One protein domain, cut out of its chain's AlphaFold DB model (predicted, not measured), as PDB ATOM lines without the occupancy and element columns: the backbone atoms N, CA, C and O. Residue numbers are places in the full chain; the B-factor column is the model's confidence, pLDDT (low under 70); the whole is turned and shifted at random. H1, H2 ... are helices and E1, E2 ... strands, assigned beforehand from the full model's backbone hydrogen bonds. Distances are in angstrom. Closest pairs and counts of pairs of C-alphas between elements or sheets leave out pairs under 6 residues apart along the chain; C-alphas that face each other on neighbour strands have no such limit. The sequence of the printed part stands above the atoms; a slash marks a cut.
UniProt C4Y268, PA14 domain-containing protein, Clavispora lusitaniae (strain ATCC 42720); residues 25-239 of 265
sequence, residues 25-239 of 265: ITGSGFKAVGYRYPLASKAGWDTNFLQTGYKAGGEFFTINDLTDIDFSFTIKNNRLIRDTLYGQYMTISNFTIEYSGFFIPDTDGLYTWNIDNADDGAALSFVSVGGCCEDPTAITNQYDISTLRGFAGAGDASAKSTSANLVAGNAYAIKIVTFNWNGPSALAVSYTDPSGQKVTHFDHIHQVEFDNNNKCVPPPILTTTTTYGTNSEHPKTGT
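Overview. This is residues 25 to 239 of the 265 residues of the protein "PA14 domain-containing protein" of Clavispora lusitaniae (strain ATCC 42720) (UniProt C4Y268). What shape do these atoms make? They make a sandwich of two twisted sheets partly face to face, the larger of E1, E2, E3, E7, E9, E11 and E13, the smaller of E4, E12, E8 and E10; the small hairpin E5 and E6 sits at one corner, and short H1 lies over the larger sheet. What is it built of? The printed part has 215 residues, with 88 of them, under half, in one named helix and thirteen named strands, mostly strand, in the order E1, E2, H1, then E3 to E13. The larger sheet is branched, the smaller runs E4, E12, E8, E10, both antiparallel; the whole is compact, with a radius of gyration of the C-alphas of 16.7 A, rounded, spanning 49 by 40 by 35 A.

Arrangement. Which strands are neighbours in the largest sheet? E7, residues 95 to 103, has E2, residues 30 to 35, and E13, residues 205 to 209, on one side and E11, residues 172 to 180, on the other side; N 33 and O 98, N 102 and O 206, and N 99 and O 176 are each 2.8 A apart. The edge strands are E3, residues 59 to 66, beside E2, with N 32 and O 63 at 2.8 A; E9, residues 121 to 126, beside E11, with N 123 and O 177 at 2.8 A; and E1, residues 25 to 28, beside E13, with N 26 and O 207 at 2.8 A. What faces it? The sheet of E4, residues 71 to 73, E12, residues 185 to 192, E8, residues 109 to 119, and E10, residues 161 to 166, is face to face with it at 9.4 A centre to centre, the strands at 5 degrees; N 73 and O 185, N 114 and O 190, and N 113 and O 162 are each 2.8 A apart. Where are the remaining elements? H1, residues 53 to 57, is on the larger sheet at a height of 8.8 A, only just over E2, where 3 of its 5 C-alphas fall; 0 of 1 O i to N i+4 pairs but 2 of 2 O i to N i+3 pairs are within hydrogen-bond range. E5, residues 82 to 85, and E6, residues 88 to 91, form a hairpin, with N 83 and O 90 at 3.0 A.

Along the chain. Which strands are longest? E8 measures 30.9 A from first to last C-alpha, E11 26.9 A, E7 24.9 A and E12 23.9 A. Where are the anchor points? E1 begins at C-alpha 25 (-49.996, -18.545, 57.177), and E13 ends at C-alpha 209 (-54.969, -17.739, 53.156).

Size, cuts and confidence. How large is it? The two C-alphas farthest apart, those of Lys 76 and Asn 213, are 52.6 A apart, and the printed part has no cut. Which links are long? Those from E2 to H1, E9 to E10 and E12 to E13. Where is confidence low? The model's pLDDT is under 70 at residues 150, 152 to 159, 212 to 215 and 221 to 239.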
ATOM      1  N   ILE A  25     -50.474 -17.159  57.152       96.00
ATOM      2  CA  ILE A  25     -49.996 -18.545  57.177       96.00
ATOM      3  C   ILE A  25     -50.897 -19.337  58.131       96.00
ATOM      4  O   ILE A  25     -51.103 -18.931  59.277       96.00
ATOM      5  N   THR A  26     -51.459 -20.444  57.655       95.38
ATOM      6  CA  THR A  26     -52.405 -21.292  58.399       95.38
ATOM      7  C   THR A  26     -51.816 -22.619  58.853       95.38
ATOM      8  O   THR A  26     -52.373 -23.244  59.752       95.38
ATOM      9  N   GLY A  27     -50.687 -23.030  58.277       96.00
ATOM     10  CA  GLY A  27     -49.983 -24.255  58.634       96.00
ATOM     11  C   GLY A  27     -48.563 -24.277  58.082       96.00
ATOM     12  O   GLY A  27     -48.208 -23.479  57.210       96.00
ATOM     13  N   SER A  28     -47.758 -25.193  58.603       96.56
ATOM     14  CA  SER A  28     -46.405 -25.482  58.120       96.56
ATOM     15  C   SER A  28     -46.408 -26.758  57.283       96.56
ATOM     16  O   SER A  28     -47.371 -27.516  57.318       96.56
ATOM     17  N   GLY A  29     -45.346 -26.999  56.524       98.19
ATOM     18  CA  GLY A  29     -45.128 -28.222  55.768       98.19
ATOM     19  C   GLY A  29     -46.170 -28.531  54.688       98.19
ATOM     20  O   GLY A  29     -47.163 -27.829  54.451       98.19
ATOM     21  N   PHE A  30     -45.919 -29.636  53.998       98.69
ATOM     22  CA  PHE A  30     -46.843 -30.179  53.020       98.69
ATOM     23  C   PHE A  30     -48.079 -30.773  53.699       98.69
ATOM     24  O   PHE A  30     -47.993 -31.462  54.721       98.69
ATOM     25  N   LYS A  31     -49.226 -30.612  53.037       98.62
ATOM     26  CA  LYS A  31     -50.334 -31.558  53.152       98.62
ATOM     27  C   LYS A  31     -50.006 -32.769  52.282       98.62
ATOM     28  O   LYS A  31     -49.897 -32.634  51.061       98.62
ATOM     29  N   ALA A  32     -49.869 -33.934  52.905       98.56
ATOM     30  CA  ALA A  32     -49.632 -35.209  52.243       98.56
ATOM     31  C   ALA A  32     -50.915 -36.049  52.214       98.56
ATOM     32  O   ALA A  32     -51.511 -36.311  53.261       98.56
ATOM     33  N   VAL A  33     -51.332 -36.505  51.033       98.75
ATOM     34  CA  VAL A  33     -52.512 -37.360  50.843       98.75
ATOM     35  C   VAL A  33     -52.092 -38.666  50.181       98.75
ATOM     36  O   VAL A  33     -51.502 -38.666  49.100       98.75
ATOM     37  N   GLY A  34     -52.391 -39.787  50.834       98.50
ATOM     38  CA  GLY A  34     -52.121 -41.122  50.309       98.50
ATOM     39  C   GLY A  34     -53.303 -41.672  49.518       98.50
ATOM     40  O   GLY A  34     -54.424 -41.699  50.027       98.50
ATOM     41  N   TYR A  35     -53.044 -42.200  48.322       98.69
ATOM     42  CA  TYR A  35     -54.020 -42.847  47.442       98.69
ATOM     43  C   TYR A  35     -53.647 -44.303  47.160       98.69
ATOM     44  O   TYR A  35     -52.469 -44.669  47.056       98.69
ATOM     45  N   ARG A  36     -54.657 -45.171  47.050       97.88
ATOM     46  CA  ARG A  36     -54.411 -46.594  46.793       97.88
ATOM     47  C   ARG A  36     -53.895 -46.781  45.373       97.88
ATOM     48  O   ARG A  36     -54.519 -46.349  44.413       97.88
ATOM     49  N   TYR A  37     -52.816 -47.539  45.246       97.50
ATOM     50  CA  TYR A  37     -52.290 -47.975  43.960       97.50
ATOM     51  C   TYR A  37     -52.313 -49.505  43.917       97.50
ATOM     52  O   TYR A  37     -51.723 -50.124  44.807       97.50
ATOM     53  N   PRO A  38     -52.987 -50.164  42.957       95.56
ATOM     54  CA  PRO A  38     -52.995 -51.622  42.911       95.56
ATOM     55  C   PRO A  38     -51.602 -52.171  42.565       95.56
ATOM     56  O   PRO A  38     -50.994 -51.753  41.580       95.56
ATOM     57  N   LEU A  39     -51.107 -53.124  43.364       94.75
ATOM     58  CA  LEU A  39     -49.805 -53.764  43.151       94.75
ATOM     59  C   LEU A  39     -49.677 -54.270  41.711       94.75
ATOM     60  O   LEU A  39     -50.572 -54.948  41.206       94.75
ATOM     61  N   ALA A  40     -48.548 -53.963  41.076       91.94
ATOM     62  CA  ALA A  40     -48.245 -54.357  39.706       91.94
ATOM     63  C   ALA A  40     -49.197 -53.789  38.615       91.94
ATOM     64  O   ALA A  40     -49.081 -54.167  37.446       91.94
ATOM     65  N   SER A  41     -50.073 -52.826  38.931       92.19
ATOM     66  CA  SER A  41     -50.914 -52.133  37.938       92.19
ATOM     67  C   SER A  41     -50.112 -51.252  36.982       92.19
ATOM     68  O   SER A  41     -49.160 -50.603  37.394       92.19
ATOM     69  N   LYS A  42     -50.536 -51.146  35.720       90.31
ATOM     70  CA  LYS A  42     -49.930 -50.220  34.748       90.31
ATOM     71  C   LYS A  42     -50.454 -48.781  34.835       90.31
ATOM     72  O   LYS A  42     -49.973 -47.943  34.086       90.31
ATOM     73  N   ALA A  43     -51.381 -48.500  35.751       90.94
ATOM     74  CA  ALA A  43     -52.038 -47.196  35.852       90.94
ATOM     75  C   ALA A  43     -51.055 -46.020  35.988       90.94
ATOM     76  O   ALA A  43     -51.307 -44.952  35.456       90.94
ATOM     77  N   GLY A  44     -49.906 -46.224  36.641       89.31
ATOM     78  CA  GLY A  44     -48.849 -45.223  36.821       89.31
ATOM     79  C   GLY A  44     -48.258 -44.652  35.531       89.31
ATOM     80  O   GLY A  44     -47.643 -43.589  35.559       89.31
ATOM     81  N   TRP A  45     -48.457 -45.350  34.411       87.62
ATOM     82  CA  TRP A  45     -48.020 -44.944  33.076       87.62
ATOM     83  C   TRP A  45     -49.155 -44.402  32.206       87.62
ATOM     84  O   TRP A  45     -48.899 -44.046  31.058       87.62
ATOM     85  N   ASP A  46     -50.383 -44.334  32.723       85.81
ATOM     86  CA  ASP A  46     -51.466 -43.646  32.027       85.81
ATOM     87  C   ASP A  46     -51.146 -42.142  31.981       85.81
ATOM     88  O   ASP A  46     -50.651 -41.564  32.953       85.81
ATOM     89  N   THR A  47     -51.463 -41.491  30.864       74.81
ATOM     90  CA  THR A  47     -51.116 -40.097  30.523       74.81
ATOM     91  C   THR A  47     -51.258 -39.108  31.666       74.81
ATOM     92  O   THR A  47     -50.340 -38.362  32.001       74.81
ATOM     93  N   ASN A  48     -52.436 -39.114  32.281       83.31
ATOM     94  CA  ASN A  48     -52.823 -38.132  33.281       83.31
ATOM     95  C   ASN A  48     -52.712 -38.700  34.691       83.31
ATOM     96  O   ASN A  48     -53.206 -38.078  35.637       83.31
ATOM     97  N   PHE A  49     -52.087 -39.877  34.849       89.62
ATOM     98  CA  PHE A  49     -52.006 -40.555  36.132       89.62
ATOM     99  C   PHE A  49     -51.397 -39.638  37.170       89.62
ATOM    100  O   PHE A  49     -52.061 -39.342  38.156       89.62
ATOM    101  N   LEU A  50     -50.186 -39.137  36.906       89.94
ATOM    102  CA  LEU A  50     -49.504 -38.253  37.835       89.94
ATOM    103  C   LEU A  50     -50.274 -36.949  38.018       89.94
ATOM    104  O   LEU A  50     -50.225 -36.437  39.119       89.94
ATOM    105  N   GLN A  51     -50.989 -36.411  37.019       88.12
ATOM    106  CA  GLN A  51     -51.746 -35.140  37.102       88.12
ATOM    107  C   GLN A  51     -52.915 -35.196  38.083       88.12
ATOM    108  O   GLN A  51     -52.981 -34.419  39.041       88.12
ATOM    109  N   THR A  52     -53.840 -36.114  37.821       89.56
ATOM    110  CA  THR A  52     -55.103 -36.254  38.556       89.56
ATOM    111  C   THR A  52     -55.590 -37.700  38.622       89.56
ATOM    112  O   THR A  52     -56.361 -38.039  39.520       89.56
ATOM    113  N   GLY A  53     -55.140 -38.574  37.714       90.62
ATOM    114  CA  GLY A  53     -55.630 -39.946  37.585       90.62
ATOM    115  C   GLY A  53     -55.406 -40.805  38.830       90.62
ATOM    116  O   GLY A  53     -56.246 -41.651  39.138       90.62
ATOM    117  N   TYR A  54     -54.354 -40.543  39.612       95.50
ATOM    118  CA  TYR A  54     -54.112 -41.245  40.878       95.50
ATOM    119  C   TYR A  54     -55.268 -41.121  41.883       95.50
ATOM    120  O   TYR A  54     -55.477 -42.033  42.688       95.50
ATOM    121  N   LYS A  55     -56.063 -40.041  41.818       96.69
ATOM    122  CA  LYS A  55     -57.190 -39.812  42.738       96.69
ATOM    123  C   LYS A  55     -58.261 -40.898  42.618       96.69
ATOM    124  O   LYS A  55     -58.934 -41.205  43.601       96.69
ATOM    125  N   ALA A  56     -58.369 -41.552  41.457       96.06
ATOM    126  CA  ALA A  56     -59.301 -42.658  41.230       96.06
ATOM    127  C   ALA A  56     -59.038 -43.879  42.134       96.06
ATOM    128  O   ALA A  56     -59.946 -44.675  42.367       96.06
ATOM    129  N   GLY A  57     -57.821 -44.019  42.673       95.81
ATOM    130  CA  GLY A  57     -57.484 -45.069  43.637       95.81
ATOM    131  C   GLY A  57     -58.194 -44.925  44.989       95.81
ATOM    132  O   GLY A  57     -58.330 -45.902  45.728       95.81
ATOM    133  N   GLY A  58     -58.681 -43.724  45.304       97.75
ATOM    134  CA  GLY A  58     -59.294 -43.400  46.584       97.75
ATOM    135  C   GLY A  58     -58.260 -43.127  47.675       97.75
ATOM    136  O   GLY A  58     -57.256 -43.833  47.818       97.75
ATOM    137  N   GLU A  59     -58.536 -42.088  48.455       98.00
ATOM    138  CA  GLU A  59     -57.716 -41.661  49.584       98.00
ATOM    139  C   GLU A  59     -57.736 -42.705  50.711       98.00
ATOM    140  O   GLU A  59     -58.740 -43.389  50.947       98.00
ATOM    141  N   PHE A  60     -56.619 -42.845  51.421       97.19
ATOM    142  CA  PHE A  60     -56.538 -43.708  52.602       97.19
ATOM    143  C   PHE A  60     -55.806 -43.085  53.797       97.19
ATOM    144  O   PHE A  60     -55.954 -43.607  54.900       97.19
ATOM    145  N   PHE A  61     -55.075 -41.978  53.616       97.56
ATOM    146  CA  PHE A  61     -54.649 -41.111  54.721       97.56
ATOM    147  C   PHE A  61     -54.509 -39.655  54.276       97.56
ATOM    148  O   PHE A  61     -54.352 -39.355  53.091       97.56
ATOM    149  N   THR A  62     -54.484 -38.758  55.260       98.12
ATOM    150  CA  THR A  62     -54.018 -37.378  55.114       98.12
ATOM    151  C   THR A  62     -53.158 -37.015  56.320       98.12
ATOM    152  O   THR A  62     -53.515 -37.345  57.450       98.12
ATOM    153  N   ILE A  63     -52.031 -36.353  56.075       97.81
ATOM    154  CA  ILE A  63     -51.126 -35.794  57.085       97.81
ATOM    155  C   ILE A  63     -50.904 -34.326  56.727       97.81
ATOM    156  O   ILE A  63     -50.762 -33.998  55.552       97.81
ATOM    157  N   ASN A  64     -50.878 -33.456  57.729       97.75
ATOM    158  CA  ASN A  64     -50.463 -32.061  57.578       97.75
ATOM    159  C   ASN A  64     -49.097 -31.872  58.248       97.75
ATOM    160  O   ASN A  64     -48.648 -32.761  58.973       97.75
ATOM    161  N   ASP A  65     -48.463 -30.722  58.033       97.31
ATOM    162  CA  ASP A  65     -47.211 -30.362  58.708       97.31
ATOM    163  C   ASP A  65     -46.029 -31.291  58.387       97.31
ATOM    164  O   ASP A  65     -45.116 -31.455  59.193       97.31
ATOM    165  N   LEU A  66     -46.019 -31.892  57.188       98.25
ATOM    166  CA  LEU A  66     -44.932 -32.769  56.755       98.25
ATOM    167  C   LEU A  66     -43.819 -31.973  56.059       98.25
ATOM    168  O   LEU A  66     -44.003 -31.486  54.944       98.25
ATOM    169  N   THR A  67     -42.655 -31.870  56.697       97.62
ATOM    170  CA  THR A  67     -41.470 -31.173  56.159       97.62
ATOM    171  C   THR A  67     -40.383 -32.127  55.651       97.62
ATOM    172  O   THR A  67     -39.606 -31.754  54.773       97.62
ATOM    173  N   ASP A  68     -40.371 -33.376  56.126       97.19
ATOM    174  CA  ASP A  68     -39.515 -34.460  55.633       97.19
ATOM    175  C   ASP A  68     -40.314 -35.410  54.736       97.19
ATOM    176  O   ASP A  68     -41.122 -36.205  55.221       97.19
ATOM    177  N   ILE A  69     -40.077 -35.347  53.424       97.75
ATOM    178  CA  ILE A  69     -40.776 -36.187  52.434       97.75
ATOM    179  C   ILE A  69     -39.883 -37.266  51.810       97.75
ATOM    180  O   ILE A  69     -40.360 -38.092  51.036       97.75
ATOM    181  N   ASP A  70     -38.602 -37.310  52.152       97.12
ATOM    182  CA  ASP A  70     -37.691 -38.310  51.606       97.12
ATOM    183  C   ASP A  70     -37.938 -39.690  52.232       97.12
ATOM    184  O   ASP A  70     -38.172 -39.830  53.434       97.12
ATOM    185  N   PHE A  71     -37.859 -40.739  51.415       97.56
ATOM    186  CA  PHE A  71     -37.926 -42.122  51.884       97.56
ATOM    187  C   PHE A  71     -37.160 -43.068  50.961       97.56
ATOM    188  O   PHE A  71     -36.935 -42.791  49.783       97.56
ATOM    189  N   SER A  72     -36.775 -44.228  51.494       96.94
ATOM    190  CA  SER A  72     -36.170 -45.311  50.722       96.94
ATOM    191  C   SER A  72     -36.437 -46.650  51.395       96.94
ATOM    192  O   SER A  72     -36.103 -46.851  52.563       96.94
ATOM    193  N   PHE A  73     -37.027 -47.581  50.651       96.31
ATOM    194  CA  PHE A  73     -37.339 -48.924  51.113       96.31
ATOM    195  C   PHE A  73     -36.770 -49.965  50.153       96.31
ATOM    196  O   PHE A  73     -36.992 -49.925  48.944       96.31
ATOM    197  N   THR A  74     -36.079 -50.957  50.713       94.88
ATOM    198  CA  THR A  74     -35.634 -52.139  49.969       94.88
ATOM    199  C   THR A  74     -36.679 -53.238  50.105       94.88
ATOM    200  O   THR A  74     -36.790 -53.890  51.143       94.88
ATOM    201  N   ILE A  75     -37.456 -53.453  49.048       92.88
ATOM    202  CA  ILE A  75     -38.603 -54.363  49.043       92.88
ATOM    203  C   ILE A  75     -38.393 -55.409  47.950       92.88
ATOM    204  O   ILE A  75     -37.878 -55.122  46.875       92.88
ATOM    205  N   LYS A  76     -38.792 -56.658  48.211       92.19
ATOM    206  CA  LYS A  76     -38.774 -57.698  47.174       92.19
ATOM    207  C   LYS A  76     -39.937 -57.491  46.204       92.19
ATOM    208  O   LYS A  76     -41.079 -57.405  46.648       92.19
ATOM    209  N   ASN A  77     -39.650 -57.523  44.905       90.44
ATOM    210  CA  ASN A  77     -40.664 -57.436  43.851       90.44
ATOM    211  C   ASN A  77     -41.765 -58.492  44.025       90.44
ATOM    212  O   ASN A  77     -41.534 -59.599  44.523       90.44
ATOM    213  N   ASN A  78     -42.958 -58.156  43.543       91.44
ATOM    214  CA  ASN A  78     -44.170 -58.975  43.534       91.44
ATOM    215  C   ASN A  78     -44.640 -59.401  44.930       91.44
ATOM    216  O   ASN A  78     -45.262 -60.453  45.094       91.44
ATOM    217  N   ARG A  79     -44.334 -58.600  45.953       93.25
ATOM    218  CA  ARG A  79     -44.817 -58.815  47.316       93.25
ATOM    219  C   ARG A  79     -45.516 -57.573  47.824       93.25
ATOM    220  O   ARG A  79     -44.935 -56.496  47.835       93.25
ATOM    221  N   LEU A  80     -46.733 -57.768  48.321       94.81
ATOM    222  CA  LEU A  80     -47.428 -56.751  49.091       94.81
ATOM    223  C   LEU A  80     -46.778 -56.673  50.476       94.81
ATOM    224  O   LEU A  80     -46.969 -57.564  51.305       94.81
ATOM    225  N   ILE A  81     -45.989 -55.629  50.702       96.31
ATOM    226  CA  ILE A  81     -45.309 -55.356  51.968       96.31
ATOM    227  C   ILE A  81     -45.941 -54.124  52.601       96.31
ATOM    228  O   ILE A  81     -46.162 -53.109  51.937       96.31
ATOM    229  N   ARG A  82     -46.241 -54.233  53.896       96.38
ATOM    230  CA  ARG A  82     -46.718 -53.121  54.711       96.38
ATOM    231  C   ARG A  82     -45.667 -52.721  55.722       96.38
ATOM    232  O   ARG A  82     -45.056 -53.596  56.330       96.38
ATOM    233  N   ASP A  83     -45.527 -51.422  55.909       96.88
ATOM    234  CA  ASP A  83     -44.670 -50.825  56.922       96.88
ATOM    235  C   ASP A  83     -45.183 -49.416  57.252       96.88
ATOM    236  O   ASP A  83     -46.259 -49.012  56.797       96.88
ATOM    237  N   THR A  84     -44.430 -48.689  58.063       97.06
ATOM    238  CA  THR A  84     -44.739 -47.329  58.480       97.06
ATOM    239  C   THR A  84     -43.992 -46.316  57.619       97.06
ATOM    240  O   THR A  84     -42.767 -46.350  57.540       97.06
ATOM    241  N   LEU A  85     -44.724 -45.371  57.030       97.44
ATOM    242  CA  LEU A  85     -44.184 -44.188  56.357       97.44
ATOM    243  C   LEU A  85     -44.905 -42.954  56.913       97.44
ATOM    244  O   LEU A  85     -46.131 -42.943  56.991       97.44
ATOM    245  N   TYR A  86     -44.149 -41.960  57.390       96.94
ATOM    246  CA  TYR A  86     -44.673 -40.768  58.090       96.94
ATOM    247  C   TYR A  86     -45.622 -41.092  59.262       96.94
ATOM    248  O   TYR A  86     -46.624 -40.419  59.498       96.94
ATOM    249  N   GLY A  87     -45.349 -42.185  59.981       95.81
ATOM    250  CA  GLY A  87     -46.209 -42.659  61.070       95.81
ATOM    251  C   GLY A  87     -47.491 -43.376  60.620       95.81
ATOM    252  O   GLY A  87     -48.247 -43.834  61.473       95.81
ATOM    253  N   GLN A  88     -47.733 -43.529  59.313       96.69
ATOM    254  CA  GLN A  88     -48.895 -44.240  58.771       96.69
ATOM    255  C   GLN A  88     -48.538 -45.674  58.398       96.69
ATOM    256  O   GLN A  88     -47.611 -45.912  57.625       96.69
ATOM    257  N   TYR A  89     -49.310 -46.638  58.903       96.31
ATOM    258  CA  TYR A  89     -49.173 -48.034  58.500       96.31
ATOM    259  C   TYR A  89     -49.848 -48.267  57.144       96.31
ATOM    260  O   TYR A  89     -51.076 -48.242  57.029       96.31
ATOM    261  N   MET A  90     -49.048 -48.507  56.107       95.56
ATOM    262  CA  MET A  90     -49.505 -48.555  54.718       95.56
ATOM    263  C   MET A  90     -48.755 -49.601  53.898       95.56
ATOM    264  O   MET A  90     -47.778 -50.188  54.355       95.56
ATOM    265  N   THR A  91     -49.213 -49.874  52.674       95.88
ATOM    266  CA  THR A  91     -48.413 -50.655  51.724       95.88
ATOM    267  C   THR A  91     -47.265 -49.797  51.218       95.88
ATOM    268  O   THR A  91     -47.510 -48.839  50.500       95.88
ATOM    269  N   ILE A  92     -46.026 -50.150  51.564       96.56
ATOM    270  CA  ILE A  92     -44.820 -49.491  51.034       96.56
ATOM    271  C   ILE A  92     -44.387 -50.086  49.686       96.56
ATOM    272  O   ILE A  92     -43.596 -49.491  48.973       96.56
ATOM    273  N   SER A  93     -44.941 -51.241  49.299       96.06
ATOM    274  CA  SER A  93     -44.688 -51.905  48.010       96.06
ATOM    275  C   SER A  93     -45.508 -51.371  46.833       96.06
ATOM    276  O   SER A  93     -45.259 -51.774  45.700       96.06
ATOM    277  N   ASN A  94     -46.550 -50.584  47.116       97.06
ATOM    278  CA  ASN A  94     -47.459 -50.024  46.122       97.06
ATOM    279  C   ASN A  94     -48.326 -48.933  46.765       97.06
ATOM    280  O   ASN A  94     -49.080 -49.211  47.703       97.06
ATOM    281  N   PHE A  95     -48.228 -47.704  46.276       98.00
ATOM    282  CA  PHE A  95     -48.992 -46.559  46.776       98.00
ATOM    283  C   PHE A  95     -48.855 -45.367  45.832       98.00
ATOM    284  O   PHE A  95     -48.003 -45.364  44.946       98.00
ATOM    285  N   THR A  96     -49.649 -44.327  46.062       98.56
ATOM    286  CA  THR A  96     -49.396 -42.985  45.530       98.56
ATOM    287  C   THR A  96     -49.507 -41.970  46.659       98.56
ATOM    288  O   THR A  96     -50.360 -42.130  47.529       98.56
ATOM    289  N   ILE A  97     -48.644 -40.955  46.672       98.69
ATOM    290  CA  ILE A  97     -48.713 -39.838  47.620       98.69
ATOM    291  C   ILE A  97     -48.648 -38.524  46.841       98.69
ATOM    292  O   ILE A  97     -47.778 -38.346  45.989       98.69
ATOM    293  N   GLU A  98     -49.583 -37.626  47.141       98.69
ATOM    294  CA  GLU A  98     -49.581 -36.220  46.734       98.69
ATOM    295  C   GLU A  98     -49.095 -35.374  47.915       98.69
ATOM    296  O   GLU A  98     -49.658 -35.469  49.002       98.69
ATOM    297  N   TYR A  99     -48.088 -34.533  47.699       98.75
ATOM    298  CA  TYR A  99     -47.634 -33.496  48.622       98.75
ATOM    299  C   TYR A  99     -48.002 -32.143  48.032       98.75
ATOM    300  O   TYR A  99     -47.681 -31.876  46.874       98.75
ATOM    301  N   SER A 100     -48.667 -31.286  48.798       98.44
ATOM    302  CA  SER A 100     -49.137 -29.992  48.300       98.44
ATOM    303  C   SER A 100     -49.013 -28.878  49.341       98.44
ATOM    304  O   SER A 100     -49.138 -29.111  50.547       98.44
ATOM    305  N   GLY A 101     -48.727 -27.666  48.873       98.00
ATOM    306  CA  GLY A 101     -48.589 -26.478  49.713       98.00
ATOM    307  C   GLY A 101     -48.089 -25.274  48.921       98.00
ATOM    308  O   GLY A 101     -48.104 -25.275  47.688       98.00
ATOM    309  N   PHE A 102     -47.624 -24.263  49.646       97.88
ATOM    310  CA  PHE A 102     -47.015 -23.058  49.096       97.88
ATOM    311  C   PHE A 102     -45.590 -22.918  49.593       97.88
ATOM    312  O   PHE A 102     -45.359 -22.876  50.795       97.88
ATOM    313  N   PHE A 103     -44.642 -22.805  48.670       98.25
ATOM    314  CA  PHE A 103     -43.280 -22.413  48.994       98.25
ATOM    315  C   PHE A 103     -43.226 -20.900  49.218       98.25
ATOM    316  O   PHE A 103     -43.706 -20.148  48.367       98.25
ATOM    317  N   ILE A 104     -42.656 -20.462  50.340       97.62
ATOM    318  CA  ILE A 104     -42.435 -19.049  50.669       97.62
ATOM    319  C   ILE A 104     -40.933 -18.841  50.899       97.62
ATOM    320  O   ILE A 104     -40.406 -19.299  51.910       97.62
ATOM    321  N   PRO A 105     -40.211 -18.186  49.975       97.00
ATOM    322  CA  PRO A 105     -38.779 -17.966  50.115       97.00
ATOM    323  C   PRO A 105     -38.471 -16.861  51.132       97.00
ATOM    324  O   PRO A 105     -39.168 -15.847  51.193       97.00
ATOM    325  N   ASP A 106     -37.367 -17.015  51.862       95.81
ATOM    326  CA  ASP A 106     -36.844 -15.981  52.770       95.81
ATOM    327  C   ASP A 106     -36.038 -14.894  52.048       95.81
ATOM    328  O   ASP A 106     -35.857 -13.793  52.570       95.81
ATOM    329  N   THR A 107     -35.501 -15.205  50.864       95.75
ATOM    330  CA  THR A 107     -34.638 -14.297  50.102       95.75
ATOM    331  C   THR A 107     -35.047 -14.248  48.639       95.75
ATOM    332  O   THR A 107     -35.550 -15.222  48.080       95.75
ATOM    333  N   ASP A 108     -34.829 -13.096  48.013       95.06
ATOM    334  CA  ASP A 108     -34.985 -12.959  46.570       95.06
ATOM    335  C   ASP A 108     -33.891 -13.758  45.855       95.06
ATOM    336  O   ASP A 108     -32.722 -13.728  46.254       95.06
ATOM    337  N   GLY A 109     -34.239 -14.402  44.744       92.69
ATOM    338  CA  GLY A 109     -33.243 -14.980  43.849       92.69
ATOM    339  C   GLY A 109     -33.662 -16.280  43.189       92.69
ATOM    340  O   GLY A 109     -34.833 -16.657  43.176       92.69
ATOM    341  N   LEU A 110     -32.673 -16.949  42.600       94.88
ATOM    342  CA  LEU A 110     -32.862 -18.194  41.874       94.88
ATOM    343  C   LEU A 110     -32.932 -19.373  42.843       94.88
ATOM    344  O   LEU A 110     -31.949 -19.689  43.509       94.88
ATOM    345  N   TYR A 111     -34.066 -20.060  42.839       97.50
ATOM    346  CA  TYR A 111     -34.241 -21.354  43.487       97.50
ATOM    347  C   TYR A 111     -34.256 -22.449  42.422       97.50
ATOM    348  O   TYR A 111     -34.784 -22.247  41.327       97.50
ATOM    349  N   THR A 112     -33.654 -23.600  42.723       96.69
ATOM    350  CA  THR A 112     -33.617 -24.760  41.815       96.69
ATOM    351  C   THR A 112     -34.081 -26.007  42.542       96.69
ATOM    352  O   THR A 112     -33.420 -26.415  43.487       96.69
ATOM    353  N   TRP A 113     -35.180 -26.619  42.109       97.25
ATOM    354  CA  TRP A 113     -35.705 -27.866  42.669       97.25
ATOM    355  C   TRP A 113     -35.170 -29.067  41.909       97.25
ATOM    356  O   TRP A 113     -34.985 -29.004  40.693       97.25
ATOM    357  N   ASN A 114     -34.993 -30.177  42.620       96.06
ATOM    358  CA  ASN A 114     -34.455 -31.424  42.099       96.06
ATOM    359  C   ASN A 114     -35.237 -32.627  42.635       96.06
ATOM    360  O   ASN A 114     -35.512 -32.698  43.833       96.06
ATOM    361  N   ILE A 115     -35.508 -33.608  41.768       94.50
ATOM    362  CA  ILE A 115     -35.875 -34.972  42.172       94.50
ATOM    363  C   ILE A 115     -34.690 -35.889  41.845       94.50
ATOM    364  O   ILE A 115     -34.469 -36.277  40.694       94.50
ATOM    365  N   ASP A 116     -33.902 -36.219  42.867       89.50
ATOM    366  CA  ASP A 116     -32.651 -36.970  42.715       89.50
ATOM    367  C   ASP A 116     -32.918 -38.467  42.534       89.50
ATOM    368  O   ASP A 116     -32.310 -39.124  41.673       89.50
ATOM    369  N   ASN A 117     -33.874 -38.980  43.310       88.00
ATOM    370  CA  ASN A 117     -34.283 -40.373  43.318       88.00
ATOM    371  C   ASN A 117     -35.810 -40.476  43.329       88.00
ATOM    372  O   ASN A 117     -36.475 -39.786  44.094       88.00
ATOM    373  N   ALA A 118     -36.347 -41.329  42.469       90.56
ATOM    374  CA  ALA A 118     -37.763 -41.656  42.414       90.56
ATOM    375  C   ALA A 118     -37.881 -43.068  41.845       90.56
ATOM    376  O   ALA A 118     -37.403 -43.316  40.737       90.56
ATOM    377  N   ASP A 119     -38.481 -43.965  42.615       90.06
ATOM    378  CA  ASP A 119     -38.742 -45.349  42.229       90.06
ATOM    379  C   ASP A 119     -40.167 -45.691  42.700       90.06
ATOM    380  O   ASP A 119     -40.426 -45.675  43.907       90.06
ATOM    381  N   ASP A 120     -41.146 -45.871  41.810       88.81
ATOM    382  CA  ASP A 120     -41.025 -45.997  40.344       88.81
ATOM    383  C   ASP A 120     -41.139 -44.668  39.568       88.81
ATOM    384  O   ASP A 120     -40.578 -44.527  38.478       88.81
ATOM    385  N   GLY A 121     -41.878 -43.684  40.089       90.25
ATOM    386  CA  GLY A 121     -42.121 -42.429  39.377       90.25
ATOM    387  C   GLY A 121     -42.570 -41.286  40.276       90.25
ATOM    388  O   GLY A 121     -43.250 -41.480  41.286       90.25
ATOM    389  N   ALA A 122     -42.188 -40.070  39.899       94.00
ATOM    390  CA  ALA A 122     -42.590 -38.842  40.561       94.00
ATOM    391  C   ALA A 122     -42.698 -37.679  39.570       94.00
ATOM    392  O   ALA A 122     -42.041 -37.670  38.531       94.00
ATOM    393  N   ALA A 123     -43.497 -36.676  39.907       93.19
ATOM    394  CA  ALA A 123     -43.546 -35.412  39.194       93.19
ATOM    395  C   ALA A 123     -43.684 -34.242  40.168       93.19
ATOM    396  O   ALA A 123     -44.250 -34.401  41.249       93.19
ATOM    397  N   LEU A 124     -43.158 -33.083  39.773       94.81
ATOM    398  CA  LEU A 124     -43.231 -31.831  40.521       94.81
ATOM    399  C   LEU A 124     -43.814 -30.741  39.622       94.81
ATOM    400  O   LEU A 124     -43.370 -30.550  38.488       94.81
ATOM    401  N   SER A 125     -44.806 -30.043  40.158       93.50
ATOM    402  CA  SER A 125     -45.430 -28.843  39.609       93.50
ATOM    403  C   SER A 125     -45.083 -27.654  40.488       93.50
ATOM    404  O   SER A 125     -45.259 -27.731  41.707       93.50
ATOM    405  N   PHE A 126     -44.658 -26.552  39.884       93.06
ATOM    406  CA  PHE A 126     -44.274 -25.330  40.566       93.06
ATOM    407  C   PHE A 126     -44.814 -24.094  39.836       93.06
ATOM    408  O   PHE A 126     -44.368 -23.714  38.756       93.06
ATOM    409  N   VAL A 127     -45.783 -23.421  40.453       91.44
ATOM    410  CA  VAL A 127     -46.405 -22.217  39.896       91.44
ATOM    411  C   VAL A 127     -45.614 -20.991  40.345       91.44
ATOM    412  O   VAL A 127     -45.807 -20.470  41.442       91.44
ATOM    413  N   SER A 128     -44.709 -20.523  39.483       87.94
ATOM    414  CA  SER A 128     -43.795 -19.404  39.769       87.94
ATOM    415  C   SER A 128     -44.384 -18.005  39.517       87.94
ATOM    416  O   SER A 128     -43.788 -16.997  39.896       87.94
ATOM    417  N   VAL A 129     -45.556 -17.912  38.885       84.19
ATOM    418  CA  VAL A 129     -46.193 -16.642  38.504       84.19
ATOM    419  C   VAL A 129     -47.694 -16.729  38.769       84.19
ATOM    420  O   VAL A 129     -48.348 -17.644  38.273       84.19
ATOM    421  N   GLY A 130     -48.254 -15.761  39.501       81.88
ATOM    422  CA  GLY A 130     -49.672 -15.755  39.876       81.88
ATOM    423  C   GLY A 130     -50.116 -17.023  40.619       81.88
ATOM    424  O   GLY A 130     -49.361 -17.578  41.410       81.88
ATOM    425  N   GLY A 131     -51.351 -17.480  40.366       82.94
ATOM    426  CA  GLY A 131     -51.880 -18.700  40.983       82.94
ATOM    427  C   GLY A 131     -52.354 -18.498  42.422       82.94
ATOM    428  O   GLY A 131     -52.063 -19.309  43.295       82.94
ATOM    429  N   CYS A 132     -53.072 -17.409  42.692       86.81
ATOM    430  CA  CYS A 132     -53.557 -17.111  44.038       86.81
ATOM    431  C   CYS A 132     -54.835 -17.908  44.301       86.81
ATOM    432  O   CYS A 132     -55.947 -17.453  44.027       86.81
ATOM    433  N   CYS A 133     -54.660 -19.133  44.775       88.31
ATOM    434  CA  CYS A 133     -55.727 -20.072  45.079       88.31
ATOM    435  C   CYS A 133     -55.395 -20.752  46.401       88.31
ATOM    436  O   CYS A 133     -54.265 -21.176  46.557       88.31
ATOM    437  N   GLU A 134     -56.328 -20.868  47.344       88.81
ATOM    438  CA  GLU A 134     -56.042 -21.531  48.632       88.81
ATOM    439  C   GLU A 134     -55.796 -23.039  48.473       88.81
ATOM    440  O   GLU A 134     -55.077 -23.639  49.267       88.81
ATOM    441  N   ASP A 135     -56.366 -23.647  47.428       91.81
ATOM    442  CA  ASP A 135     -56.074 -25.022  47.035       91.81
ATOM    443  C   ASP A 135     -54.947 -25.037  45.982       91.81
ATOM    444  O   ASP A 135     -55.205 -24.776  44.800       91.81
ATOM    445  N   PRO A 136     -53.699 -25.372  46.363       92.81
ATOM    446  CA  PRO A 136     -52.592 -25.444  45.413       92.81
ATOM    447  C   PRO A 136     -52.806 -26.554  44.374       92.81
ATOM    448  O   PRO A 136     -52.272 -26.475  43.266       92.81
ATOM    449  N   THR A 137     -53.609 -27.583  44.675       92.62
ATOM    450  CA  THR A 137     -53.853 -28.700  43.752       92.62
ATOM    451  C   THR A 137     -54.716 -28.291  42.560       92.62
ATOM    452  O   THR A 137     -54.598 -28.893  41.494       92.62
ATOM    453  N   ALA A 138     -55.511 -27.222  42.693       90.06
ATOM    454  CA  ALA A 138     -56.371 -26.703  41.633       90.06
ATOM    455  C   ALA A 138     -55.587 -26.037  40.487       90.06
ATOM    456  O   ALA A 138     -56.087 -25.949  39.364       90.06
ATOM    457  N   ILE A 139     -54.359 -25.587  40.758       88.19
ATOM    458  CA  ILE A 139     -53.532 -24.792  39.833       88.19
ATOM    459  C   ILE A 139     -52.189 -25.445  39.480       88.19
ATOM    460  O   ILE A 139     -51.441 -24.914  38.667       88.19
ATOM    461  N   THR A 140     -51.888 -26.617  40.037       90.00
ATOM    462  CA  THR A 140     -50.643 -27.370  39.801       90.00
ATOM    463  C   THR A 140     -50.871 -28.542  38.842       90.00
ATOM    464  O   THR A 140     -50.495 -29.680  39.104       90.00
ATOM    465  N   ASN A 141     -51.551 -28.307  37.720       80.88
ATOM    466  CA  ASN A 141     -51.924 -29.380  36.781       80.88
ATOM    467  C   ASN A 141     -50.862 -29.670  35.708       80.88
ATOM    468  O   ASN A 141     -51.000 -30.633  34.960       80.88
ATOM    469  N   GLN A 142     -49.811 -28.850  35.636       82.44
ATOM    470  CA  GLN A 142     -48.706 -28.981  34.686       82.44
ATOM    471  C   GLN A 142     -47.409 -29.297  35.424       82.44
ATOM    472  O   GLN A 142     -47.204 -28.805  36.533       82.44
ATOM    473  N   TYR A 143     -46.550 -30.121  34.823       83.12
ATOM    474  CA  TYR A 143     -45.297 -30.554  35.437       83.12
ATOM    475  C   TYR A 143     -44.086 -29.806  34.905       83.12
ATOM    476  O   TYR A 143     -43.910 -29.654  33.698       83.12
ATOM    477  N   ASP A 144     -43.217 -29.424  35.834       84.56
ATOM    478  CA  ASP A 144     -41.889 -28.887  35.555       84.56
ATOM    479  C   ASP A 144     -40.826 -29.992  35.591       84.56
ATOM    480  O   ASP A 144     -39.828 -29.931  34.877       84.56
ATOM    481  N   ILE A 145     -41.052 -31.028  36.407       87.06
ATOM    482  CA  ILE A 145     -40.204 -32.220  36.526       87.06
ATOM    483  C   ILE A 145     -41.095 -33.457  36.412       87.06
ATOM    484  O   ILE A 145     -42.131 -33.534  37.071       87.06
ATOM    485  N   SER A 146     -40.665 -34.460  35.643       87.94
ATOM    486  CA  SER A 146     -41.274 -35.798  35.637       87.94
ATOM    487  C   SER A 146     -40.203 -36.885  35.560       87.94
ATOM    488  O   SER A 146     -39.502 -37.036  34.565       87.94
ATOM    489  N   THR A 147     -40.043 -37.691  36.599       86.31
ATOM    490  CA  THR A 147     -39.056 -38.780  36.592       86.31
ATOM    491  C   THR A 147     -39.572 -40.048  35.922       86.31
ATOM    492  O   THR A 147     -38.809 -41.005  35.782       86.31
ATOM    493  N   LEU A 148     -40.843 -40.061  35.502       82.56
ATOM    494  CA  LEU A 148     -41.499 -41.231  34.937       82.56
ATOM    495  C   LEU A 148     -40.756 -41.723  33.691       82.56
ATOM    496  O   LEU A 148     -40.642 -41.022  32.684       82.56
ATOM    497  N   ARG A 149     -40.266 -42.957  33.781       74.25
ATOM    498  CA  ARG A 149     -39.676 -43.709  32.671       74.25
ATOM    499  C   ARG A 149     -40.729 -44.585  32.001       74.25
ATOM    500  O   ARG A 149     -41.875 -44.664  32.446       74.25
ATOM    501  N   GLY A 150     -40.318 -45.291  30.954       69.56
ATOM    502  CA  GLY A 150     -41.035 -46.408  30.348       69.56
ATOM    503  C   GLY A 150     -41.494 -47.424  31.373       69.56
ATOM    504  O   GLY A 150     -40.927 -47.540  32.461       69.56
ATOM    505  N   PHE A 151     -42.521 -48.186  31.000       74.50
ATOM    506  CA  PHE A 151     -43.010 -49.295  31.810       74.50
ATOM    507  C   PHE A 151     -41.847 -50.174  32.296       74.50
ATOM    508  O   PHE A 151     -40.993 -50.564  31.497       74.50
ATOM    509  N   ALA A 152     -41.822 -50.465  33.600       68.88
ATOM    510  CA  ALA A 152     -40.745 -51.203  34.267       68.88
ATOM    511  C   ALA A 152     -39.335 -50.582  34.108       68.88
ATOM    512  O   ALA A 152     -38.339 -51.302  34.024       68.88
ATOM    513  N   GLY A 153     -39.241 -49.249  34.050       65.12
ATOM    514  CA  GLY A 153     -37.974 -48.510  34.051       65.12
ATOM    515  C   GLY A 153     -37.288 -48.391  32.686       65.12
ATOM    516  O   GLY A 153     -36.115 -48.023  32.627       65.12
ATOM    517  N   ALA A 154     -37.982 -48.701  31.588       64.81
ATOM    518  CA  ALA A 154     -37.410 -48.612  30.246       64.81
ATOM    519  C   ALA A 154     -37.140 -47.153  29.818       64.81
ATOM    520  O   ALA A 154     -37.970 -46.276  30.024       64.81
ATOM    521  N   GLY A 155     -36.011 -46.889  29.156       60.22
ATOM    522  CA  GLY A 155     -35.695 -45.567  28.597       60.22
ATOM    523  C   GLY A 155     -35.136 -44.543  29.596       60.22
ATOM    524  O   GLY A 155     -34.844 -44.845  30.761       60.22
ATOM    525  N   ASP A 156     -34.947 -43.325  29.094       54.91
ATOM    526  CA  ASP A 156     -34.381 -42.206  29.845       54.91
ATOM    527  C   ASP A 156     -35.454 -41.513  30.695       54.91
ATOM    528  O   ASP A 156     -36.597 -41.343  30.265       54.91
ATOM    529  N   ALA A 157     -35.084 -41.100  31.910       60.84
ATOM    530  CA  ALA A 157     -35.921 -40.203  32.706       60.84
ATOM    531  C   ALA A 157     -35.888 -38.791  32.100       60.84
ATOM    532  O   ALA A 157     -34.894 -38.407  31.482       60.84
ATOM    533  N   SER A 158     -36.952 -38.012  32.298       63.28
ATOM    534  CA  SER A 158     -36.974 -36.615  31.858       63.28
ATOM    535  C   SER A 158     -36.103 -35.710  32.746       63.28
ATOM    536  O   SER A 158     -35.349 -36.197  33.599       63.28
ATOM    537  N   ALA A 159     -36.165 -34.390  32.527       68.06
ATOM    538  CA  ALA A 159     -35.463 -33.419  33.357       68.06
ATOM    539  C   ALA A 159     -35.724 -33.696  34.845       68.06
ATOM    540  O   ALA A 159     -36.864 -33.894  35.260       68.06
ATOM    541  N   LYS A 160     -34.648 -33.722  35.639       83.81
ATOM    542  CA  LYS A 160     -34.688 -33.947  37.092       83.81
ATOM    543  C   LYS A 160     -34.730 -32.654  37.898       83.81
ATOM    544  O   LYS A 160     -34.700 -32.720  39.122       83.81
ATOM    545  N   SER A 161     -34.740 -31.502  37.231       89.88
ATOM    546  CA  SER A 161     -34.627 -30.200  37.877       89.88
ATOM    547  C   SER A 161     -35.405 -29.112  37.152       89.88
ATOM    548  O   SER A 161     -35.474 -29.125  35.925       89.88
ATOM    549  N   THR A 162     -35.897 -28.138  37.912       89.75
ATOM    550  CA  THR A 162     -36.491 -26.890  37.415       89.75
ATOM    551  C   THR A 162     -36.015 -25.719  38.272       89.75
ATOM    552  O   THR A 162     -35.616 -25.927  39.418       89.75
ATOM    553  N   SER A 163     -36.060 -24.497  37.745       91.81
ATOM    554  CA  SER A 163     -35.614 -23.303  38.464       91.81
ATOM    555  C   SER A 163     -36.537 -22.116  38.219       91.81
ATOM    556  O   SER A 163     -37.087 -21.957  37.130       91.81
ATOM    557  N   ALA A 164     -36.650 -21.239  39.212       90.25
ATOM    558  CA  ALA A 164     -37.411 -20.000  39.114       90.25
ATOM    559  C   ALA A 164     -36.755 -18.899  39.952       90.25
ATOM    560  O   ALA A 164     -36.196 -19.165  41.015       90.25
ATOM    561  N   ASN A 165     -36.834 -17.655  39.471       90.88
ATOM    562  CA  ASN A 165     -36.499 -16.492  40.288       90.88
ATOM    563  C   ASN A 165     -37.713 -16.127  41.135       90.88
ATOM    564  O   ASN A 165     -38.785 -15.869  40.587       90.88
ATOM    565  N   LEU A 166     -37.532 -16.108  42.450       93.75
ATOM    566  CA  LEU A 166     -38.588 -15.829  43.407       93.75
ATOM    567  C   LEU A 166     -38.337 -14.521  44.154       93.75
ATOM    568  O   LEU A 166     -37.210 -14.026  44.215       93.75
ATOM    569  N   VAL A 167     -39.415 -13.995  44.725       94.12
ATOM    570  CA  VAL A 167     -39.438 -12.810  45.578       94.12
ATOM    571  C   VAL A 167     -39.773 -13.259  46.995       94.12
ATOM    572  O   VAL A 167     -40.748 -13.986  47.199       94.12
ATOM    573  N   ALA A 168     -38.964 -12.825  47.955       95.19
ATOM    574  CA  ALA A 168     -39.096 -13.131  49.367       95.19
ATOM    575  C   ALA A 168     -40.509 -12.819  49.882       95.19
ATOM    576  O   ALA A 168     -41.095 -11.783  49.561       95.19
ATOM    577  N   GLY A 169     -41.057 -13.721  50.695       95.19
ATOM    578  CA  GLY A 169     -42.372 -13.564  51.321       95.19
ATOM    579  C   GLY A 169     -43.581 -13.818  50.411       95.19
ATOM    580  O   GLY A 169     -44.700 -13.887  50.921       95.19
ATOM    581  N   ASN A 170     -43.399 -14.003  49.098       94.31
ATOM    582  CA  ASN A 170     -44.490 -14.415  48.214       94.31
ATOM    583  C   ASN A 170     -44.690 -15.936  48.250       94.31
ATOM    584  O   ASN A 170     -43.742 -16.707  48.333       94.31
ATOM    585  N   ALA A 171     -45.944 -16.366  48.159       95.12
ATOM    586  CA  ALA A 171     -46.354 -17.759  48.125       95.12
ATOM    587  C   ALA A 171     -46.412 -18.287  46.685       95.12
ATOM    588  O   ALA A 171     -47.007 -17.655  45.806       95.12
ATOM    589  N   TYR A 172     -45.829 -19.467  46.474       96.19
ATOM    590  CA  TYR A 172     -45.757 -20.160  45.188       96.19
ATOM    591  C   TYR A 172     -46.312 -21.576  45.329       96.19
ATOM    592  O   TYR A 172     -45.791 -22.368  46.115       96.19
ATOM    593  N   ALA A 173     -47.375 -21.903  44.593       96.44
ATOM    594  CA  ALA A 173     -48.007 -23.214  44.709       96.44
ATOM    595  C   ALA A 173     -47.071 -24.316  44.206       96.44
ATOM    596  O   ALA A 173     -46.510 -24.227  43.111       96.44
ATOM    597  N   ILE A 174     -46.950 -25.378  44.994       97.62
ATOM    598  CA  ILE A 174     -46.135 -26.541  44.675       97.62
ATOM    599  C   ILE A 174     -46.926 -27.817  44.942       97.62
ATOM    600  O   ILE A 174     -47.617 -27.949  45.956       97.62
ATOM    601  N   LYS A 175     -46.818 -28.765  44.011       97.88
ATOM    602  CA  LYS A 175     -47.355 -30.117  44.158       97.88
ATOM    603  C   LYS A 175     -46.316 -31.129  43.712       97.88
ATOM    604  O   LYS A 175     -45.739 -30.989  42.639       97.88
ATOM    605  N   ILE A 176     -46.119 -32.164  44.514       98.06
ATOM    606  CA  ILE A 176     -45.297 -33.319  44.171       98.06
ATOM    607  C   ILE A 176     -46.195 -34.546  44.227       98.06
ATOM    608  O   ILE A 176     -46.901 -34.750  45.209       98.06
ATOM    609  N   VAL A 177     -46.171 -35.376  43.193       97.81
ATOM    610  CA  VAL A 177     -46.878 -36.661  43.187       97.81
ATOM    611  C   VAL A 177     -45.854 -37.753  42.962       97.81
ATOM    612  O   VAL A 177     -45.078 -37.665  42.019       97.81
ATOM    613  N   THR A 178     -45.852 -38.786  43.798       97.25
ATOM    614  CA  THR A 178     -45.024 -39.984  43.607       97.25
ATOM    615  C   THR A 178     -45.863 -41.242  43.708       97.25
ATOM    616  O   THR A 178     -46.805 -41.294  44.499       97.25
ATOM    617  N   PHE A 179     -45.520 -42.274  42.944       96.50
ATOM    618  CA  PHE A 179     -46.089 -43.601  43.122       96.50
ATOM    619  C   PHE A 179     -45.011 -44.679  43.152       96.50
ATOM    620  O   PHE A 179     -43.980 -44.579  42.489       96.50
ATOM    621  N   ASN A 180     -45.315 -45.736  43.899       95.88
ATOM    622  CA  ASN A 180     -44.627 -47.012  43.815       95.88
ATOM    623  C   ASN A 180     -45.565 -48.029  43.150       95.88
ATOM    624  O   ASN A 180     -46.727 -48.162  43.551       95.88
ATOM    625  N   TRP A 181     -45.071 -48.736  42.140       94.06
ATOM    626  CA  TRP A 181     -45.788 -49.761  41.391       94.06
ATOM    627  C   TRP A 181     -45.585 -51.143  42.003       94.06
ATOM    628  O   TRP A 181     -46.562 -51.892  42.170       94.06
ATOM    629  N   ASN A 182     -44.322 -51.501  42.261       91.50
ATOM    630  CA  ASN A 182     -43.937 -52.847  42.654       91.50
ATOM    631  C   ASN A 182     -42.481 -52.957  43.128       91.50
ATOM    632  O   ASN A 182     -41.552 -52.890  42.328       91.50
ATOM    633  N   GLY A 183     -42.290 -53.375  44.380       91.38
ATOM    634  CA  GLY A 183     -40.953 -53.660  44.895       91.38
ATOM    635  C   GLY A 183     -40.346 -52.423  45.548       91.38
ATOM    636  O   GLY A 183     -41.081 -51.776  46.304       91.38
ATOM    637  N   PRO A 184     -39.025 -52.175  45.392       93.06
ATOM    638  CA  PRO A 184     -38.334 -51.055  46.020       93.06
ATOM    639  C   PRO A 184     -39.044 -49.733  45.767       93.06
ATOM    640  O   PRO A 184     -39.715 -49.566  44.762       93.06
ATOM    641  N   SER A 185     -38.896 -48.802  46.699       94.19
ATOM    642  CA  SER A 185     -39.502 -47.485  46.551       94.19
ATOM    643  C   SER A 185     -38.613 -46.429  47.143       94.19
ATOM    644  O   SER A 185     -38.118 -46.612  48.259       94.19
ATOM    645  N   ALA A 186     -38.471 -45.312  46.452       95.62
ATOM    646  CA  ALA A 186     -37.722 -44.191  46.975       95.62
ATOM    647  C   ALA A 186     -38.254 -42.868  46.442       95.62
ATOM    648  O   ALA A 186     -38.744 -42.794  45.317       95.62
ATOM    649  N   LEU A 187     -38.081 -41.827  47.245       97.00
ATOM    650  CA  LEU A 187     -38.219 -40.439  46.845       97.00
ATOM    651  C   LEU A 187     -37.108 -39.640  47.533       97.00
ATOM    652  O   LEU A 187     -36.898 -39.793  48.736       97.00
ATOM    653  N   ALA A 188     -36.397 -38.822  46.763       96.69
ATOM    654  CA  ALA A 188     -35.462 -37.829  47.274       96.69
ATOM    655  C   ALA A 188     -35.681 -36.506  46.539       96.69
ATOM    656  O   ALA A 188     -35.408 -36.422  45.334       96.69
ATOM    657  N   VAL A 189     -36.184 -35.495  47.249       97.38
ATOM    658  CA  VAL A 189     -36.473 -34.163  46.702       97.38
ATOM    659  C   VAL A 189     -35.659 -33.116  47.445       97.38
ATOM    660  O   VAL A 189     -35.475 -33.169  48.655       97.38
ATOM    661  N   SER A 190     -35.164 -32.127  46.712       97.94
ATOM    662  CA  SER A 190     -34.445 -31.005  47.305       97.94
ATOM    663  C   SER A 190     -34.676 -29.723  46.530       97.94
ATOM    664  O   SER A 190     -35.175 -29.753  45.402       97.94
ATOM    665  N   TYR A 191     -34.268 -28.604  47.113       98.00
ATOM    666  CA  TYR A 191     -33.993 -27.395  46.351       98.00
ATOM    667  C   TYR A 191     -32.644 -26.795  46.734       98.00
ATOM    668  O   TYR A 191     -32.126 -27.040  47.818       98.00
ATOM    669  N   THR A 192     -32.057 -26.024  45.829       98.25
ATOM    670  CA  THR A 192     -30.897 -25.173  46.089       98.25
ATOM    671  C   THR A 192     -31.375 -23.733  46.186       98.25
ATOM    672  O   THR A 192     -32.084 -23.271  45.288       98.25
ATOM    673  N   ASP A 193     -31.029 -23.055  47.276       97.38
ATOM    674  CA  ASP A 193     -31.400 -21.661  47.519       97.38
ATOM    675  C   ASP A 193     -30.470 -20.659  46.783       97.38
ATOM    676  O   ASP A 193     -29.454 -21.067  46.202       97.38
ATOM    677  N   PRO A 194     -30.760 -19.341  46.816       97.19
ATOM    678  CA  PRO A 194     -29.923 -18.324  46.179       97.19
ATOM    679  C   PRO A 194     -28.490 -18.237  46.725       97.19
ATOM    680  O   PRO A 194     -27.614 -17.693  46.051       97.19
ATOM    681  N   SER A 195     -28.227 -18.762  47.927       97.38
ATOM    682  CA  SER A 195     -26.882 -18.834  48.509       97.38
ATOM    683  C   SER A 195     -26.073 -20.034  47.993       97.38
ATOM    684  O   SER A 195     -24.860 -20.100  48.199       97.38
ATOM    685  N   GLY A 196     -26.725 -20.967  47.290       96.94
ATOM    686  CA  GLY A 196     -26.150 -22.227  46.828       96.94
ATOM    687  C   GLY A 196     -26.294 -23.372  47.834       96.94
ATOM    688  O   GLY A 196     -25.716 -24.441  47.623       96.94
ATOM    689  N   GLN A 197     -27.043 -23.185  48.924       97.56
ATOM    690  CA  GLN A 197     -27.293 -24.232  49.907       97.56
ATOM    691  C   GLN A 197     -28.344 -25.213  49.381       97.56
ATOM    692  O   GLN A 197     -29.451 -24.822  49.021       97.56
ATOM    693  N   LYS A 198     -28.014 -26.510  49.395       97.38
ATOM    694  CA  LYS A 198     -28.986 -27.585  49.168       97.38
ATOM    695  C   LYS A 198     -29.822 -27.810  50.430       97.38
ATOM    696  O   LYS A 198     -29.268 -28.069  51.497       97.38
ATOM    697  N   VAL A 199     -31.138 -27.789  50.273       97.81
ATOM    698  CA  VAL A 199     -32.140 -28.009  51.314       97.81
ATOM    699  C   VAL A 199     -32.964 -29.248  50.972       97.81
ATOM    700  O   VAL A 199     -33.448 -29.397  49.850       97.81
ATOM    701  N   THR A 200     -33.105 -30.147  51.943       96.56
ATOM    702  CA  THR A 200     -33.898 -31.391  51.855       96.56
ATOM    703  C   THR A 200     -35.028 -31.440  52.886       96.56
ATOM    704  O   THR A 200     -35.849 -32.348  52.848       96.56
ATOM    705  N   HIS A 201     -35.059 -30.475  53.808       96.56
ATOM    706  CA  HIS A 201     -36.100 -30.310  54.817       96.56
ATOM    707  C   HIS A 201     -36.928 -29.074  54.467       96.56
ATOM    708  O   HIS A 201     -36.382 -27.984  54.314       96.56
ATOM    709  N   PHE A 202     -38.231 -29.240  54.283       96.75
ATOM    710  CA  PHE A 202     -39.080 -28.247  53.627       96.75
ATOM    711  C   PHE A 202     -39.800 -27.311  54.612       96.75
ATOM    712  O   PHE A 202     -41.023 -27.175  54.563       96.75
ATOM    713  N   ASP A 203     -39.045 -26.637  55.483       96.50
ATOM    714  CA  ASP A 203     -39.590 -25.668  56.457       96.50
ATOM    715  C   ASP A 203     -40.306 -24.477  55.798       96.50
ATOM    716  O   ASP A 203     -41.229 -23.908  56.374       96.50
ATOM    717  N   HIS A 204     -39.907 -24.128  54.572       97.50
ATOM    718  CA  HIS A 204     -40.462 -23.028  53.772       97.50
ATOM    719  C   HIS A 204     -41.762 -23.375  53.047       97.50
ATOM    720  O   HIS A 204     -42.254 -22.586  52.238       97.50
ATOM    721  N   ILE A 205     -42.299 -24.574  53.271       98.44
ATOM    722  CA  ILE A 205     -43.612 -24.953  52.765       98.44
ATOM    723  C   ILE A 205     -44.658 -24.601  53.810       98.44
ATOM    724  O   ILE A 205     -44.519 -24.917  54.989       98.44
ATOM    725  N   HIS A 206     -45.735 -23.975  53.357       98.12
ATOM    726  CA  HIS A 206     -46.818 -23.508  54.203       98.12
ATOM    727  C   HIS A 206     -48.181 -23.781  53.576       98.12
ATOM    728  O   HIS A 206     -48.327 -23.925  52.361       98.12
ATOM    729  N   GLN A 207     -49.199 -23.782  54.429       97.31
ATOM    730  CA  GLN A 207     -50.585 -23.569  54.025       97.31
ATOM    731  C   GLN A 207     -50.918 -22.092  54.268       97.31
ATOM    732  O   GLN A 207     -50.451 -21.514  55.256       97.31
ATOM    733  N   VAL A 208     -51.676 -21.460  53.369       94.88
ATOM    734  CA  VAL A 208     -51.912 -20.005  53.400       94.88
ATOM    735  C   VAL A 208     -53.368 -19.644  53.117       94.88
ATOM    736  O   VAL A 208     -54.089 -20.394  52.467       94.88
ATOM    737  N   GLU A 209     -53.774 -18.470  53.593       92.25
ATOM    738  CA  GLU A 209     -54.969 -17.739  53.156       92.25
ATOM    739  C   GLU A 209     -54.522 -16.496  52.358       92.25
ATOM    740  O   GLU A 209     -53.421 -15.966  52.559       92.25
ATOM    741  N   PHE A 210     -55.389 -16.011  51.468       89.31
ATOM    742  CA  PHE A 210     -55.215 -14.747  50.739       89.31
ATOM    743  C   PHE A 210     -56.340 -13.771  51.119       89.31
ATOM    744  O   PHE A 210     -57.420 -14.198  51.512       89.31
ATOM    745  N   ASP A 211     -56.124 -12.451  51.037       83.81
ATOM    746  CA  ASP A 211     -57.159 -11.483  51.437       83.81
ATOM    747  C   ASP A 211     -58.428 -11.618  50.568       83.81
ATOM    748  O   ASP A 211     -58.405 -11.505  49.339       83.81
ATOM    749  N   ASN A 212     -59.551 -11.871  51.249       65.31
ATOM    750  CA  ASN A 212     -60.812 -12.420  50.738       65.31
ATOM    751  C   ASN A 212     -61.652 -11.498  49.827       65.31
ATOM    752  O   ASN A 212     -62.837 -11.286  50.075       65.31
ATOM    753  N   ASN A 213     -61.092 -11.008  48.721       57.56
ATOM    754  CA  ASN A 213     -61.884 -10.470  47.601       57.56
ATOM    755  C   ASN A 213     -61.725 -11.263  46.293       57.56
ATOM    756  O   ASN A 213     -62.403 -10.946  45.315       57.56
ATOM    757  N   ASN A 214     -60.886 -12.305  46.257       54.66
ATOM    758  CA  ASN A 214     -60.598 -13.044  45.032       54.66
ATOM    759  C   ASN A 214     -60.905 -14.538  45.159       54.66
ATOM    760  O   ASN A 214     -60.310 -15.269  45.941       54.66
ATOM    761  N   LYS A 215     -61.823 -14.978  44.294       67.31
ATOM    762  CA  LYS A 215     -61.916 -16.353  43.792       67.31
ATOM    763  C   LYS A 215     -60.513 -16.851  43.430       67.31
ATOM    764  O   LYS A 215     -59.710 -16.036  42.991       67.31
ATOM    765  N   CYS A 216     -60.275 -18.160  43.536       80.12
ATOM    766  CA  CYS A 216     -59.094 -18.834  42.987       80.12
ATOM    767  C   CYS A 216     -58.671 -18.182  41.659       80.12
ATOM    768  O   CYS A 216     -59.387 -18.293  40.660       80.12
ATOM    769  N   VAL A 217     -57.571 -17.425  41.684       82.00
ATOM    770  CA  VAL A 217     -57.043 -16.731  40.511       82.00
ATOM    771  C   VAL A 217     -56.073 -17.700  39.857       82.00
ATOM    772  O   VAL A 217     -54.995 -17.930  40.415       82.00
ATOM    773  N   PRO A 218     -56.428 -18.303  38.710       78.94
ATOM    774  CA  PRO A 218     -55.511 -19.201  38.034       78.94
ATOM    775  C   PRO A 218     -54.241 -18.432  37.639       78.94
ATOM    776  O   PRO A 218     -54.301 -17.224  37.378       78.94
ATOM    777  N   PRO A 219     -53.079 -19.102  37.608       81.31
ATOM    778  CA  PRO A 219     -51.872 -18.483  37.088       81.31
ATOM    779  C   PRO A 219     -52.087 -18.046  35.634       81.31
ATOM    780  O   PRO A 219     -52.901 -18.644  34.919       81.31
ATOM    781  N   PRO A 220     -51.378 -17.002  35.170       72.81
ATOM    782  CA  PRO A 220     -51.385 -16.678  33.760       72.81
ATOM    783  C   PRO A 220     -50.896 -17.886  32.965       72.81
ATOM    784  O   PRO A 220     -50.026 -18.644  33.393       72.81
ATOM    785  N   ILE A 221     -51.453 -18.030  31.773       63.78
ATOM    786  CA  ILE A 221     -50.998 -19.016  30.807       63.78
ATOM    787  C   ILE A 221     -49.559 -18.663  30.416       63.78
ATOM    788  O   ILE A 221     -49.317 -17.663  29.739       63.78
ATOM    789  N   LEU A 222     -48.609 -19.484  30.855       58.50
ATOM    790  CA  LEU A 222     -47.213 -19.404  30.454       58.50
ATOM    791  C   LEU A 222     -46.916 -20.537  29.475       58.50
ATOM    792  O   LEU A 222     -47.245 -21.692  29.729       58.50
ATOM    793  N   THR A 223     -46.281 -20.213  28.352       49.97
ATOM    794  CA  THR A 223     -45.701 -21.217  27.455       49.97
ATOM    795  C   THR A 223     -44.386 -21.698  28.054       49.97
ATOM    796  O   THR A 223     -43.363 -21.025  27.914       49.97
ATOM    797  N   THR A 224     -44.406 -22.838  28.738       48.72
ATOM    798  CA  THR A 224     -43.196 -23.539  29.179       48.72
ATOM    799  C   THR A 224     -42.910 -24.715  28.248       48.72
ATOM    800  O   THR A 224     -43.815 -25.401  27.772       48.72
ATOM    801  N   THR A 225     -41.630 -24.938  27.948       45.03
ATOM    802  CA  THR A 225     -41.180 -26.104  27.179       45.03
ATOM    803  C   THR A 225     -40.690 -27.155  28.165       45.03
ATOM    804  O   THR A 225     -39.515 -27.162  28.528       45.03
ATOM    805  N   THR A 226     -41.577 -28.044  28.613       47.28
ATOM    806  CA  THR A 226     -41.167 -29.212  29.405       47.28
ATOM    807  C   THR A 226     -40.792 -30.343  28.453       47.28
ATOM    808  O   THR A 226     -41.555 -30.701  27.556       47.28
ATOM    809  N   THR A 227     -39.595 -30.907  28.622       44.38
ATOM    810  CA  THR A 227     -39.169 -32.082  27.850       44.38
ATOM    811  C   THR A 227     -39.506 -33.322  28.662       44.38
ATOM    812  O   THR A 227     -38.968 -33.484  29.754       44.38
ATOM    813  N   TYR A 228     -40.381 -34.182  28.145       48.06
ATOM    814  CA  TYR A 228     -40.754 -35.442  28.785       48.06
ATOM    815  C   TYR A 228     -39.986 -36.625  28.174       48.06
ATOM    816  O   TYR A 228     -39.470 -36.538  27.059       48.06
ATOM    817  N   GLY A 229     -39.899 -37.738  28.910       43.66
ATOM    818  CA  GLY A 229     -39.338 -38.992  28.397       43.66
ATOM    819  C   GLY A 229     -40.166 -39.560  27.237       43.66
ATOM    820  O   GLY A 229     -41.351 -39.261  27.093       43.66
ATOM    821  N   THR A 230     -39.549 -40.416  26.419       38.75
ATOM    822  CA  THR A 230     -40.063 -40.937  25.130       38.75
ATOM    823  C   THR A 230     -41.328 -41.801  25.210       38.75
ATOM    824  O   THR A 230     -41.817 -42.279  24.188       38.75
ATOM    825  N   ASN A 231     -41.861 -42.009  26.411       44.00
ATOM    826  CA  ASN A 231     -43.042 -42.811  26.708       44.00
ATOM    827  C   ASN A 231     -44.079 -42.065  27.577       44.00
ATOM    828  O   ASN A 231     -45.015 -42.696  28.061       44.00
ATOM    829  N   SER A 232     -43.881 -40.766  27.819       40.88
ATOM    830  CA  SER A 232     -44.968 -39.839  28.149       40.88
ATOM    831  C   SER A 232     -45.732 -39.558  26.853       40.88
ATOM    832  O   SER A 232     -45.107 -39.517  25.795       40.88
ATOM    833  N   GLU A 233     -47.043 -39.326  26.896       37.72
ATOM    834  CA  GLU A 233     -47.839 -38.904  25.723       37.72
ATOM    835  C   GLU A 233     -47.406 -37.539  25.140       37.72
ATOM    836  O   GLU A 233     -47.841 -37.140  24.064       37.72
ATOM    837  N   HIS A 234     -46.405 -36.893  25.749       42.62
ATOM    838  CA  HIS A 234     -45.604 -35.827  25.149       42.62
ATOM    839  C   HIS A 234     -44.193 -36.310  24.733       42.62
ATOM    840  O   HIS A 234     -43.195 -35.761  25.208       42.62
ATOM    841  N   PRO A 235     -44.043 -37.301  23.825       34.94
ATOM    842  CA  PRO A 235     -42.734 -37.816  23.414       34.94
ATOM    843  C   PRO A 235     -41.998 -36.851  22.468       34.94
ATOM    844  O   PRO A 235     -40.902 -37.154  21.991       34.94
ATOM    845  N   LYS A 236     -42.608 -35.704  22.141       35.09
ATOM    846  CA  LYS A 236     -42.042 -34.669  21.278       35.09
ATOM    847  C   LYS A 236     -41.698 -33.433  22.092       35.09
ATOM    848  O   LYS A 236     -42.534 -32.895  22.807       35.09
ATOM    849  N   THR A 237     -40.487 -32.926  21.877       37.81
ATOM    850  CA  THR A 237     -40.143 -31.533  22.168       37.81
ATOM    851  C   THR A 237     -41.170 -30.630  21.484       37.81
ATOM    852  O   THR A 237     -41.328 -30.701  20.263       37.81
ATOM    853  N   GLY A 238     -41.887 -29.809  22.246       37.66
ATOM    854  CA  GLY A 238     -42.954 -28.980  21.699       37.66
ATOM    855  C   GLY A 238     -43.310 -27.809  22.601       37.66
ATOM    856  O   GLY A 238     -43.204 -27.891  23.822       37.66
ATOM    857  N   THR A 239     -43.715 -26.712  21.971       35.50
ATOM    858  CA  THR A 239     -44.354 -25.579  22.637       35.50
ATOM    859  C   THR A 239     -45.834 -25.910  22.748       35.50
ATOM    860  O   THR A 239     -46.507 -25.980  21.722       35.50
TER     861      THR A 239